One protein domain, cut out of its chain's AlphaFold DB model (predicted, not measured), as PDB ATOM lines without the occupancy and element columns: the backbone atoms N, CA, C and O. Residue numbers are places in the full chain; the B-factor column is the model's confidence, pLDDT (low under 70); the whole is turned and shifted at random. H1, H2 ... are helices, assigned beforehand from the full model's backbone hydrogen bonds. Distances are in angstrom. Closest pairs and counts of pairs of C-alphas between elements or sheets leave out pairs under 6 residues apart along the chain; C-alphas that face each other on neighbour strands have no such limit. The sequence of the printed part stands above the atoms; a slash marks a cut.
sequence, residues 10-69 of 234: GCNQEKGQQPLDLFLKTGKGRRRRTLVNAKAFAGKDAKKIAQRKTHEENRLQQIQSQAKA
ATOM      1  N   GLY A  10     -27.900  27.817  -8.268       92.88
ATOM      2  CA  GLY A  10     -26.745  28.716  -8.171       92.88
ATOM      3  C   GLY A  10     -25.893  28.512  -6.912       92.88
ATOM      4  O   GLY A  10     -24.694  28.747  -6.942       92.88
ATOM      5  N   CYS A  11     -26.482  28.045  -5.811       92.44
ATOM      6  CA  CYS A  11     -25.769  27.730  -4.574       92.44
ATOM      7  C   CYS A  11     -24.949  26.444  -4.732       92.44
ATOM      8  O   CYS A  11     -23.821  26.374  -4.261       92.44
ATOM      9  N   ASN A  12     -25.533  25.437  -5.386       93.88
ATOM     10  CA  ASN A  12     -24.883  24.160  -5.649       93.88
ATOM     11  C   ASN A  12     -23.695  24.330  -6.607       93.88
ATOM     12  O   ASN A  12     -22.621  23.798  -6.346       93.88
ATOM     13  N   GLN A  13     -23.876  25.135  -7.659       93.94
ATOM     14  CA  GLN A  13     -22.815  25.471  -8.613       93.94
ATOM     15  C   GLN A  13     -21.689  26.284  -7.963       93.94
ATOM     16  O   GLN A  13     -20.525  25.926  -8.088       93.94
ATOM     17  N   GLU A  14     -22.024  27.334  -7.206       94.38
ATOM     18  CA  GLU A  14     -21.029  28.181  -6.529       94.38
ATOM     19  C   GLU A  14     -20.224  27.415  -5.469       94.38
ATOM     20  O   GLU A  14     -19.030  27.660  -5.313       94.38
ATOM     21  N   LYS A  15     -20.855  26.480  -4.746       94.56
ATOM     22  CA  LYS A  15     -20.147  25.606  -3.805       94.56
ATOM     23  C   LYS A  15     -19.149  24.715  -4.541       94.56
ATOM     24  O   LYS A  15     -18.032  24.528  -4.061       94.56
ATOM     25  N   GLY A  16     -19.574  24.113  -5.654       92.19
ATOM     26  CA  GLY A  16     -18.798  23.101  -6.359       92.19
ATOM     27  C   GLY A  16     -18.272  22.029  -5.397       92.19
ATOM     28  O   GLY A  16     -19.011  21.478  -4.569       92.19
ATOM     29  N   GLN A  17     -16.966  21.786  -5.464       93.06
ATOM     30  CA  GLN A  17     -16.266  20.812  -4.622       93.06
ATOM     31  C   GLN A  17     -15.820  21.369  -3.258       93.06
ATOM     32  O   GLN A  17     -15.242  20.633  -2.463       93.06
ATOM     33  N   GLN A  18     -16.099  22.639  -2.940       93.19
ATOM     34  CA  GLN A  18     -15.655  23.233  -1.676       93.19
ATOM     35  C   GLN A  18     -16.317  22.553  -0.465       93.19
ATOM     36  O   GLN A  18     -17.511  22.213  -0.529       93.19
ATOM     37  N   PRO A  19     -15.594  22.407   0.661       92.25
ATOM     38  CA  PRO A  19     -16.182  22.035   1.943       92.25
ATOM     39  C   PRO A  19     -17.342  22.961   2.331       92.25
ATOM     40  O   PRO A  19     -17.339  24.155   2.024       92.25
ATOM     41  N   LEU A  20     -18.370  22.409   2.983       91.12
ATOM     42  CA  LEU A  20     -19.589  23.159   3.303       91.12
ATOM     43  C   LEU A  20     -19.312  24.335   4.250       91.12
ATOM     44  O   LEU A  20     -19.864  25.414   4.068       91.12
ATOM     45  N   ASP A  21     -18.459  24.136   5.248       92.94
ATOM     46  CA  ASP A  21     -18.052  25.160   6.207       92.94
ATOM     47  C   ASP A  21     -17.310  26.320   5.527       92.94
ATOM     48  O   ASP A  21     -17.622  27.484   5.796       92.94
ATOM     49  N   LEU A  22     -16.403  26.015   4.591       93.38
ATOM     50  CA  LEU A  22     -15.715  27.019   3.784       93.38
ATOM     51  C   LEU A  22     -16.719  27.790   2.923       93.38
ATOM     52  O   LEU A  22     -16.767  29.016   2.987       93.38
ATOM     53  N   PHE A  23     -17.585  27.083   2.195       94.38
ATOM     54  CA  PHE A  23     -18.582  27.696   1.318       94.38
ATOM     55  C   PHE A  23     -19.559  28.613   2.069       94.38
ATOM     56  O   PHE A  23     -19.893  29.702   1.592       94.38
ATOM     57  N   LEU A  24     -20.018  28.222   3.264       92.50
ATOM     58  CA  LEU A  24     -20.901  29.068   4.071       92.50
ATOM     59  C   LEU A  24     -20.205  30.371   4.507       92.50
ATOM     60  O   LEU A  24     -20.869  31.413   4.589       92.50
ATOM     61  N   LYS A  25     -18.880  30.341   4.712       90.38
ATOM     62  CA  LYS A  25     -18.060  31.518   5.041       90.38
ATOM     63  C   LYS A  25     -17.718  32.372   3.815       90.38
ATOM     64  O   LYS A  25     -17.744  33.593   3.923       90.38
ATOM     65  N   THR A  26     -17.421  31.785   2.659       91.19
ATOM     66  CA  THR A  26     -16.836  32.518   1.518       91.19
ATOM     67  C   THR A  26     -17.811  32.800   0.372       91.19
ATOM     68  O   THR A  26     -17.563  33.714  -0.414       91.19
ATOM     69  N   GLY A  27     -18.938  32.083   0.283       90.31
ATOM     70  CA  GLY A  27     -19.893  32.162  -0.829       90.31
ATOM     71  C   GLY A  27     -20.607  33.513  -0.943       90.31
ATOM     72  O   GLY A  27     -21.663  33.734  -0.333       90.31
ATOM     73  N   LYS A  28     -20.048  34.434  -1.736       90.38
ATOM     74  CA  LYS A  28     -20.561  35.803  -1.929       90.38
ATOM     75  C   LYS A  28     -21.932  35.819  -2.611       90.38
ATOM     76  O   LYS A  28     -22.816  36.568  -2.186       90.38
ATOM     77  N   GLY A  29     -22.145  34.981  -3.626       91.75
ATOM     78  CA  GLY A  29     -23.419  34.873  -4.340       91.75
ATOM     79  C   GLY A  29     -24.521  34.335  -3.430       91.75
ATOM     80  O   GLY A  29     -25.625  34.883  -3.366       91.75
ATOM     81  N   ARG A  30     -24.195  33.313  -2.639       92.12
ATOM     82  CA  ARG A  30     -25.072  32.764  -1.600       92.12
ATOM     83  C   ARG A  30     -25.421  33.800  -0.528       92.12
ATOM     84  O   ARG A  30     -26.600  33.916  -0.179       92.12
ATOM     85  N   ARG A  31     -24.452  34.586  -0.040       89.50
ATOM     86  CA  ARG A  31     -24.697  35.687   0.914       89.50
ATOM     87  C   ARG A  31     -25.634  36.741   0.330       89.50
ATOM     88  O   ARG A  31     -26.626  37.071   0.971       89.50
ATOM     89  N   ARG A  32     -25.397  37.185  -0.909       90.75
ATOM     90  CA  ARG A  32     -26.264  38.154  -1.602       90.75
ATOM     91  C   ARG A  32     -27.710  37.663  -1.679       90.75
ATOM     92  O   ARG A  32     -28.616  38.372  -1.254       90.75
ATOM     93  N   ARG A  33     -27.927  36.421  -2.133       90.31
ATOM     94  CA  ARG A  33     -29.266  35.801  -2.193       90.31
ATOM     95  C   ARG A  33     -29.915  35.695  -0.811       90.31
ATOM     96  O   ARG A  33     -31.096  35.986  -0.651       90.31
ATOM     97  N   THR A  34     -29.140  35.311   0.201       87.75
ATOM     98  CA  THR A  34     -29.644  35.156   1.573       87.75
ATOM     99  C   THR A  34     -30.062  36.496   2.179       87.75
ATOM    100  O   THR A  34     -31.104  36.550   2.828       87.75
ATOM    101  N   LEU A  35     -29.305  37.571   1.926       87.19
ATOM    102  CA  LEU A  35     -29.629  38.931   2.365       87.19
ATOM    103  C   LEU A  35     -30.893  39.469   1.687       87.19
ATOM    104  O   LEU A  35     -31.752  40.022   2.368       87.19
ATOM    105  N   VAL A  36     -31.041  39.258   0.375       90.44
ATOM    106  CA  VAL A  36     -32.256  39.644  -0.364       90.44
ATOM    107  C   VAL A  36     -33.483  38.932   0.209       90.44
ATOM    108  O   VAL A  36     -34.456  39.588   0.573       90.44
ATOM    109  N   ASN A  37     -33.409  37.609   0.392       87.62
ATOM    110  CA  ASN A  37     -34.509  36.829   0.962       87.62
ATOM    111  C   ASN A  37     -34.808  37.224   2.415       87.62
ATOM    112  O   ASN A  37     -35.967  37.276   2.818       87.62
ATOM    113  N   ALA A  38     -33.773  37.510   3.212       86.88
ATOM    114  CA  ALA A  38     -33.942  37.963   4.588       86.88
ATOM    115  C   ALA A  38     -34.630  39.333   4.648       86.88
ATOM    116  O   ALA A  38     -35.544  39.502   5.450       86.88
ATOM    117  N   LYS A  39     -34.252  40.277   3.776       88.94
ATOM    118  CA  LYS A  39     -34.891  41.598   3.677       88.94
ATOM    119  C   LYS A  39     -36.350  41.487   3.235       88.94
ATOM    120  O   LYS A  39     -37.201  42.137   3.829       88.94
ATOM    121  N   ALA A  40     -36.644  40.639   2.248       91.50
ATOM    122  CA  ALA A  40     -38.010  40.396   1.786       91.50
ATOM    123  C   ALA A  40     -38.899  39.784   2.885       91.50
ATOM    124  O   ALA A  40     -40.049  40.176   3.034       91.50
ATOM    125  N   PHE A  41     -38.358  38.856   3.684       88.12
ATOM    126  CA  PHE A  41     -39.099  38.198   4.765       88.12
ATOM    127  C   PHE A  41     -39.272  39.071   6.019       88.12
ATOM    128  O   PHE A  41     -40.338  39.078   6.635       88.12
ATOM    129  N   ALA A  42     -38.212  39.765   6.441       89.69
ATOM    130  CA  ALA A  42     -38.193  40.503   7.699       89.69
ATOM    131  C   ALA A  42     -38.687  41.951   7.560       89.69
ATOM    132  O   ALA A  42     -39.189  42.518   8.528       89.69
ATOM    133  N   GLY A  43     -38.562  42.570   6.381       90.06
ATOM    134  CA  GLY A  43     -38.880  43.985   6.199       90.06
ATOM    135  C   GLY A  43     -38.093  44.869   7.176       90.06
ATOM    136  O   GLY A  43     -36.863  44.837   7.186       90.06
ATOM    137  N   LYS A  44     -38.812  45.646   7.998       90.00
ATOM    138  CA  LYS A  44     -38.261  46.487   9.082       90.00
ATOM    139  C   LYS A  44     -38.430  45.869  10.485       90.00
ATOM    140  O   LYS A  44     -38.130  46.525  11.476       90.00
ATOM    141  N   ASP A  45     -38.924  44.634  10.587       95.00
ATOM    142  CA  ASP A  45     -39.172  43.966  11.868       95.00
ATOM    143  C   ASP A  45     -37.851  43.534  12.525       95.00
ATOM    144  O   ASP A  45     -37.188  42.585  12.091       95.00
ATOM    145  N   ALA A  46     -37.480  44.226  13.604       92.75
ATOM    146  CA  ALA A  46     -36.240  43.987  14.335       92.75
ATOM    147  C   ALA A  46     -36.134  42.555  14.895       92.75
ATOM    148  O   ALA A  46     -35.041  41.983  14.900       92.75
ATOM    149  N   LYS A  47     -37.253  41.937  15.309       94.38
ATOM    150  CA  LYS A  47     -37.248  40.568  15.850       94.38
ATOM    151  C   LYS A  47     -36.922  39.559  14.755       94.38
ATOM    152  O   LYS A  47     -36.075  38.687  14.951       94.38
ATOM    153  N   LYS A  48     -37.537  39.704  13.579       92.38
ATOM    154  CA  LYS A  48     -37.255  38.833  12.425       92.38
ATOM    155  C   LYS A  48     -35.828  39.013  11.911       92.38
ATOM    156  O   LYS A  48     -35.189  38.028  11.545       92.38
ATOM    157  N   ILE A  49     -35.305  40.242  11.911       90.12
ATOM    158  CA  ILE A  49     -33.907  40.520  11.540       90.12
ATOM    159  C   ILE A  49     -32.947  39.797  12.494       90.12
ATOM    160  O   ILE A  49     -32.057  39.079  12.031       90.12
ATOM    161  N   ALA A  50     -33.158  39.926  13.808       91.25
ATOM    162  CA  ALA A  50     -32.344  39.250  14.816       91.25
ATOM    163  C   ALA A  50     -32.391  37.719  14.656       91.25
ATOM    164  O   ALA A  50     -31.345  37.079  14.570       91.25
ATOM    165  N   GLN A  51     -33.586  37.139  14.486       90.44
ATOM    166  CA  GLN A  51     -33.753  35.699  14.248       90.44
ATOM    167  C   GLN A  51     -32.998  35.209  13.004       90.44
ATOM    168  O   GLN A  51     -32.379  34.145  13.026       90.44
ATOM    169  N   ARG A  52     -33.017  35.978  11.908       88.50
ATOM    170  CA  ARG A  52     -32.289  35.625  10.677       88.50
ATOM    171  C   ARG A  52     -30.778  35.685  10.858       88.50
ATOM    172  O   ARG A  52     -30.092  34.843  10.283       88.50
ATOM    173  N   LYS A  53     -30.276  36.640  11.645       88.31
ATOM    174  CA  LYS A  53     -28.854  36.735  11.986       88.31
ATOM    175  C   LYS A  53     -28.403  35.499  12.770       88.31
ATOM    176  O   LYS A  53     -27.488  34.816  12.322       88.31
ATOM    177  N   THR A  54     -29.128  35.128  13.827       90.50
ATOM    178  CA  THR A  54     -28.841  33.916  14.617       90.50
ATOM    179  C   THR A  54     -28.933  32.635  13.782       90.50
ATOM    180  O   THR A  54     -28.083  31.755  13.886       90.50
ATOM    181  N   HIS A  55     -29.942  32.518  12.910       88.25
ATOM    182  CA  HIS A  55     -30.065  31.375  11.997       88.25
ATOM    183  C   HIS A  55     -28.857  31.257  11.055       88.25
ATOM    184  O   HIS A  55     -28.426  30.156  10.720       88.25
ATOM    185  N   GLU A  56     -28.319  32.383  10.588       88.00
ATOM    186  CA  GLU A  56     -27.166  32.402   9.694       88.00
ATOM    187  C   GLU A  56     -25.855  32.063  10.422       88.00
ATOM    188  O   GLU A  56     -25.054  31.300   9.882       88.00
ATOM    189  N   GLU A  57     -25.678  32.545  11.654       90.25
ATOM    190  CA  GLU A  57     -24.549  32.200  12.532       90.25
ATOM    191  C   GLU A  57     -24.518  30.693  12.849       90.25
ATOM    192  O   GLU A  57     -23.472  30.054  12.736       90.25
ATOM    193  N   ASN A  58     -25.679  30.092  13.124       93.00
ATOM    194  CA  ASN A  58     -25.794  28.677  13.502       93.00
ATOM    195  C   ASN A  58     -26.034  27.723  12.315       93.00
ATOM    196  O   ASN A  58     -26.260  26.524  12.502       93.00
ATOM    197  N   ARG A  59     -25.983  28.219  11.075       90.50
ATOM    198  CA  ARG A  59     -26.408  27.474   9.877       90.50
ATOM    199  C   ARG A  59     -25.652  26.166   9.663       90.50
ATOM    200  O   ARG A  59     -26.258  25.150   9.330       90.50
ATOM    201  N   LEU A  60     -24.330  26.189   9.831       91.44
ATOM    202  CA  LEU A  60     -23.497  24.999   9.652       91.44
ATOM    203  C   LEU A  60     -23.878  23.910  10.660       91.44
ATOM    204  O   LEU A  60     -24.086  22.763  10.270       91.44
ATOM    205  N   GLN A  61     -24.025  24.288  11.933       92.38
ATOM    206  CA  GLN A  61     -24.414  23.373  13.004       92.38
ATOM    207  C   GLN A  61     -25.798  22.771  12.747       92.38
ATOM    208  O   GLN A  61     -25.971  21.567  12.909       92.38
ATOM    209  N   GLN A  62     -26.759  23.573  12.280       90.81
ATOM    210  CA  GLN A  62     -28.097  23.094  11.920       90.81
ATOM    211  C   GLN A  62     -28.075  22.098  10.754       90.81
ATOM    212  O   GLN A  62     -28.741  21.069  10.812       90.81
ATOM    213  N   ILE A  63     -27.294  22.365   9.700       89.69
ATOM    214  CA  ILE A  63     -27.178  21.429   8.570       89.69
ATOM    215  C   ILE A  63     -26.531  20.119   9.030       89.69
ATOM    216  O   ILE A  63     -26.998  19.040   8.671       89.69
ATOM    217  N   GLN A  64     -25.482  20.195   9.851       89.19
ATOM    218  CA  GLN A  64     -24.800  19.013  10.378       89.19
ATOM    219  C   GLN A  64     -25.682  18.205  11.336       89.19
ATOM    220  O   GLN A  64     -25.658  16.975  11.282       89.19
ATOM    221  N   SER A  65     -26.466  18.861  12.196       88.56
ATOM    222  CA  SER A  65     -27.388  18.170  13.099       88.56
ATOM    223  C   SER A  65     -28.517  17.493  12.326       88.56
ATOM    224  O   SER A  65     -28.820  16.333  12.591       88.56
ATOM    225  N   GLN A  66     -29.069  18.158  11.305       86.44
ATOM    226  CA  GLN A  66     -30.080  17.575  10.426       86.44
ATOM    227  C   GLN A  66     -29.527  16.397   9.610       86.44
ATOM    228  O   GLN A  66     -30.201  15.380   9.478       86.44
ATOM    229  N   ALA A  67     -28.294  16.492   9.103       85.25
ATOM    230  CA  ALA A  67     -27.647  15.410   8.355       85.25
ATOM    231  C   ALA A  67     -27.390  14.155   9.212       85.25
ATOM    232  O   ALA A  67     -27.390  13.038   8.692       85.25
ATOM    233  N   LYS A  68     -27.182  14.338  10.522       83.56
ATOM    234  CA  LYS A  68     -27.015  13.261  11.510       83.56
ATOM    235  C   LYS A  68     -28.338  12.796  12.124       83.56
ATOM    236  O   LYS A  68     -28.338  11.824  12.876       83.56
ATOM    237  N   ALA A  69     -29.447  13.480  11.842       84.62
ATOM    238  CA  ALA A  69     -30.729  13.140  12.431       84.62
ATOM    239  C   ALA A  69     -31.178  11.747  11.949       84.62
ATOM    240  O   ALA A  69     -31.146  11.464  10.746       84.62
TER     241      ALA A  69
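AT A GLANCE: This is residues 10 to 69 of the 234 residues of the protein "HNH endonuclease-like protein" of Acidithiobacillus ferrivorans (UniProt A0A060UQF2). This is a V-shaped helical hairpin, H3 and H4, closed at its turn and open at the other end, where the short helices H1 and H2 gather near the start of H3 and H5 turns off beyond the end of H4. The contacts are few. The printed part has 60 residues with five named helices, H1 to H5 in order, and no named strand; the class is all helix. It is only just loose, close to compact, with a radius of gyration of the C-alphas of 12.7 A and spans of 36 by 27 by 15 A.

HOW THE PARTS SIT: Start with H1, residues 10 to 15, which touches residues 29 to 30 alone of H3, residues 28 to 42; their closest C-alphas, Cys 11 and Arg 30, are 5.9 A apart. They run opposite ways at a steep tilt of 45 degrees. Look next at H2, residues 20 to 26, close but not clearly touching H1: their closest C-alphas, Lys 15 and Phe 23, are 5.7 A apart. H3 forms a helical hairpin with H4, residues 46 to 57, at a shallow tilt of 28 degrees, opposite ways. Here residues 38 to 42 alone touch residues 48 to 52 alone, and the closest C-alphas, Ala 42 and Lys 48, are 5.1 A apart. H5, residues 59 to 68, and H4 meet only through their link. H5 only just touches H2, with 3 pairs of C-alphas within 8 A; the closest are Asp 21 and Leu 60, 6.4 A apart. H1 and H4 are apart, as are H3 and H5. In H1, H2, H3, H4 and H5 every O i to N i+4 pair is within hydrogen-bond range.

IN THESE COORDINATES: Find C-alpha 10 at (-26.745, 28.716, -8.171), where H1 begins. H3 runs 20.6 A from C-alpha 28 at (-20.561, 35.803, -1.929), H4 16.7 A and H5 14.3 A, to C-alpha 68 at (-27.015, 13.261, 11.510).

THE WHOLE: The C-alphas farthest apart, Gln 17 and Asp 45, are 36.5 A apart. The printed part has no cut, its four links are tight, and no printed residue is under 70 in pLDDT.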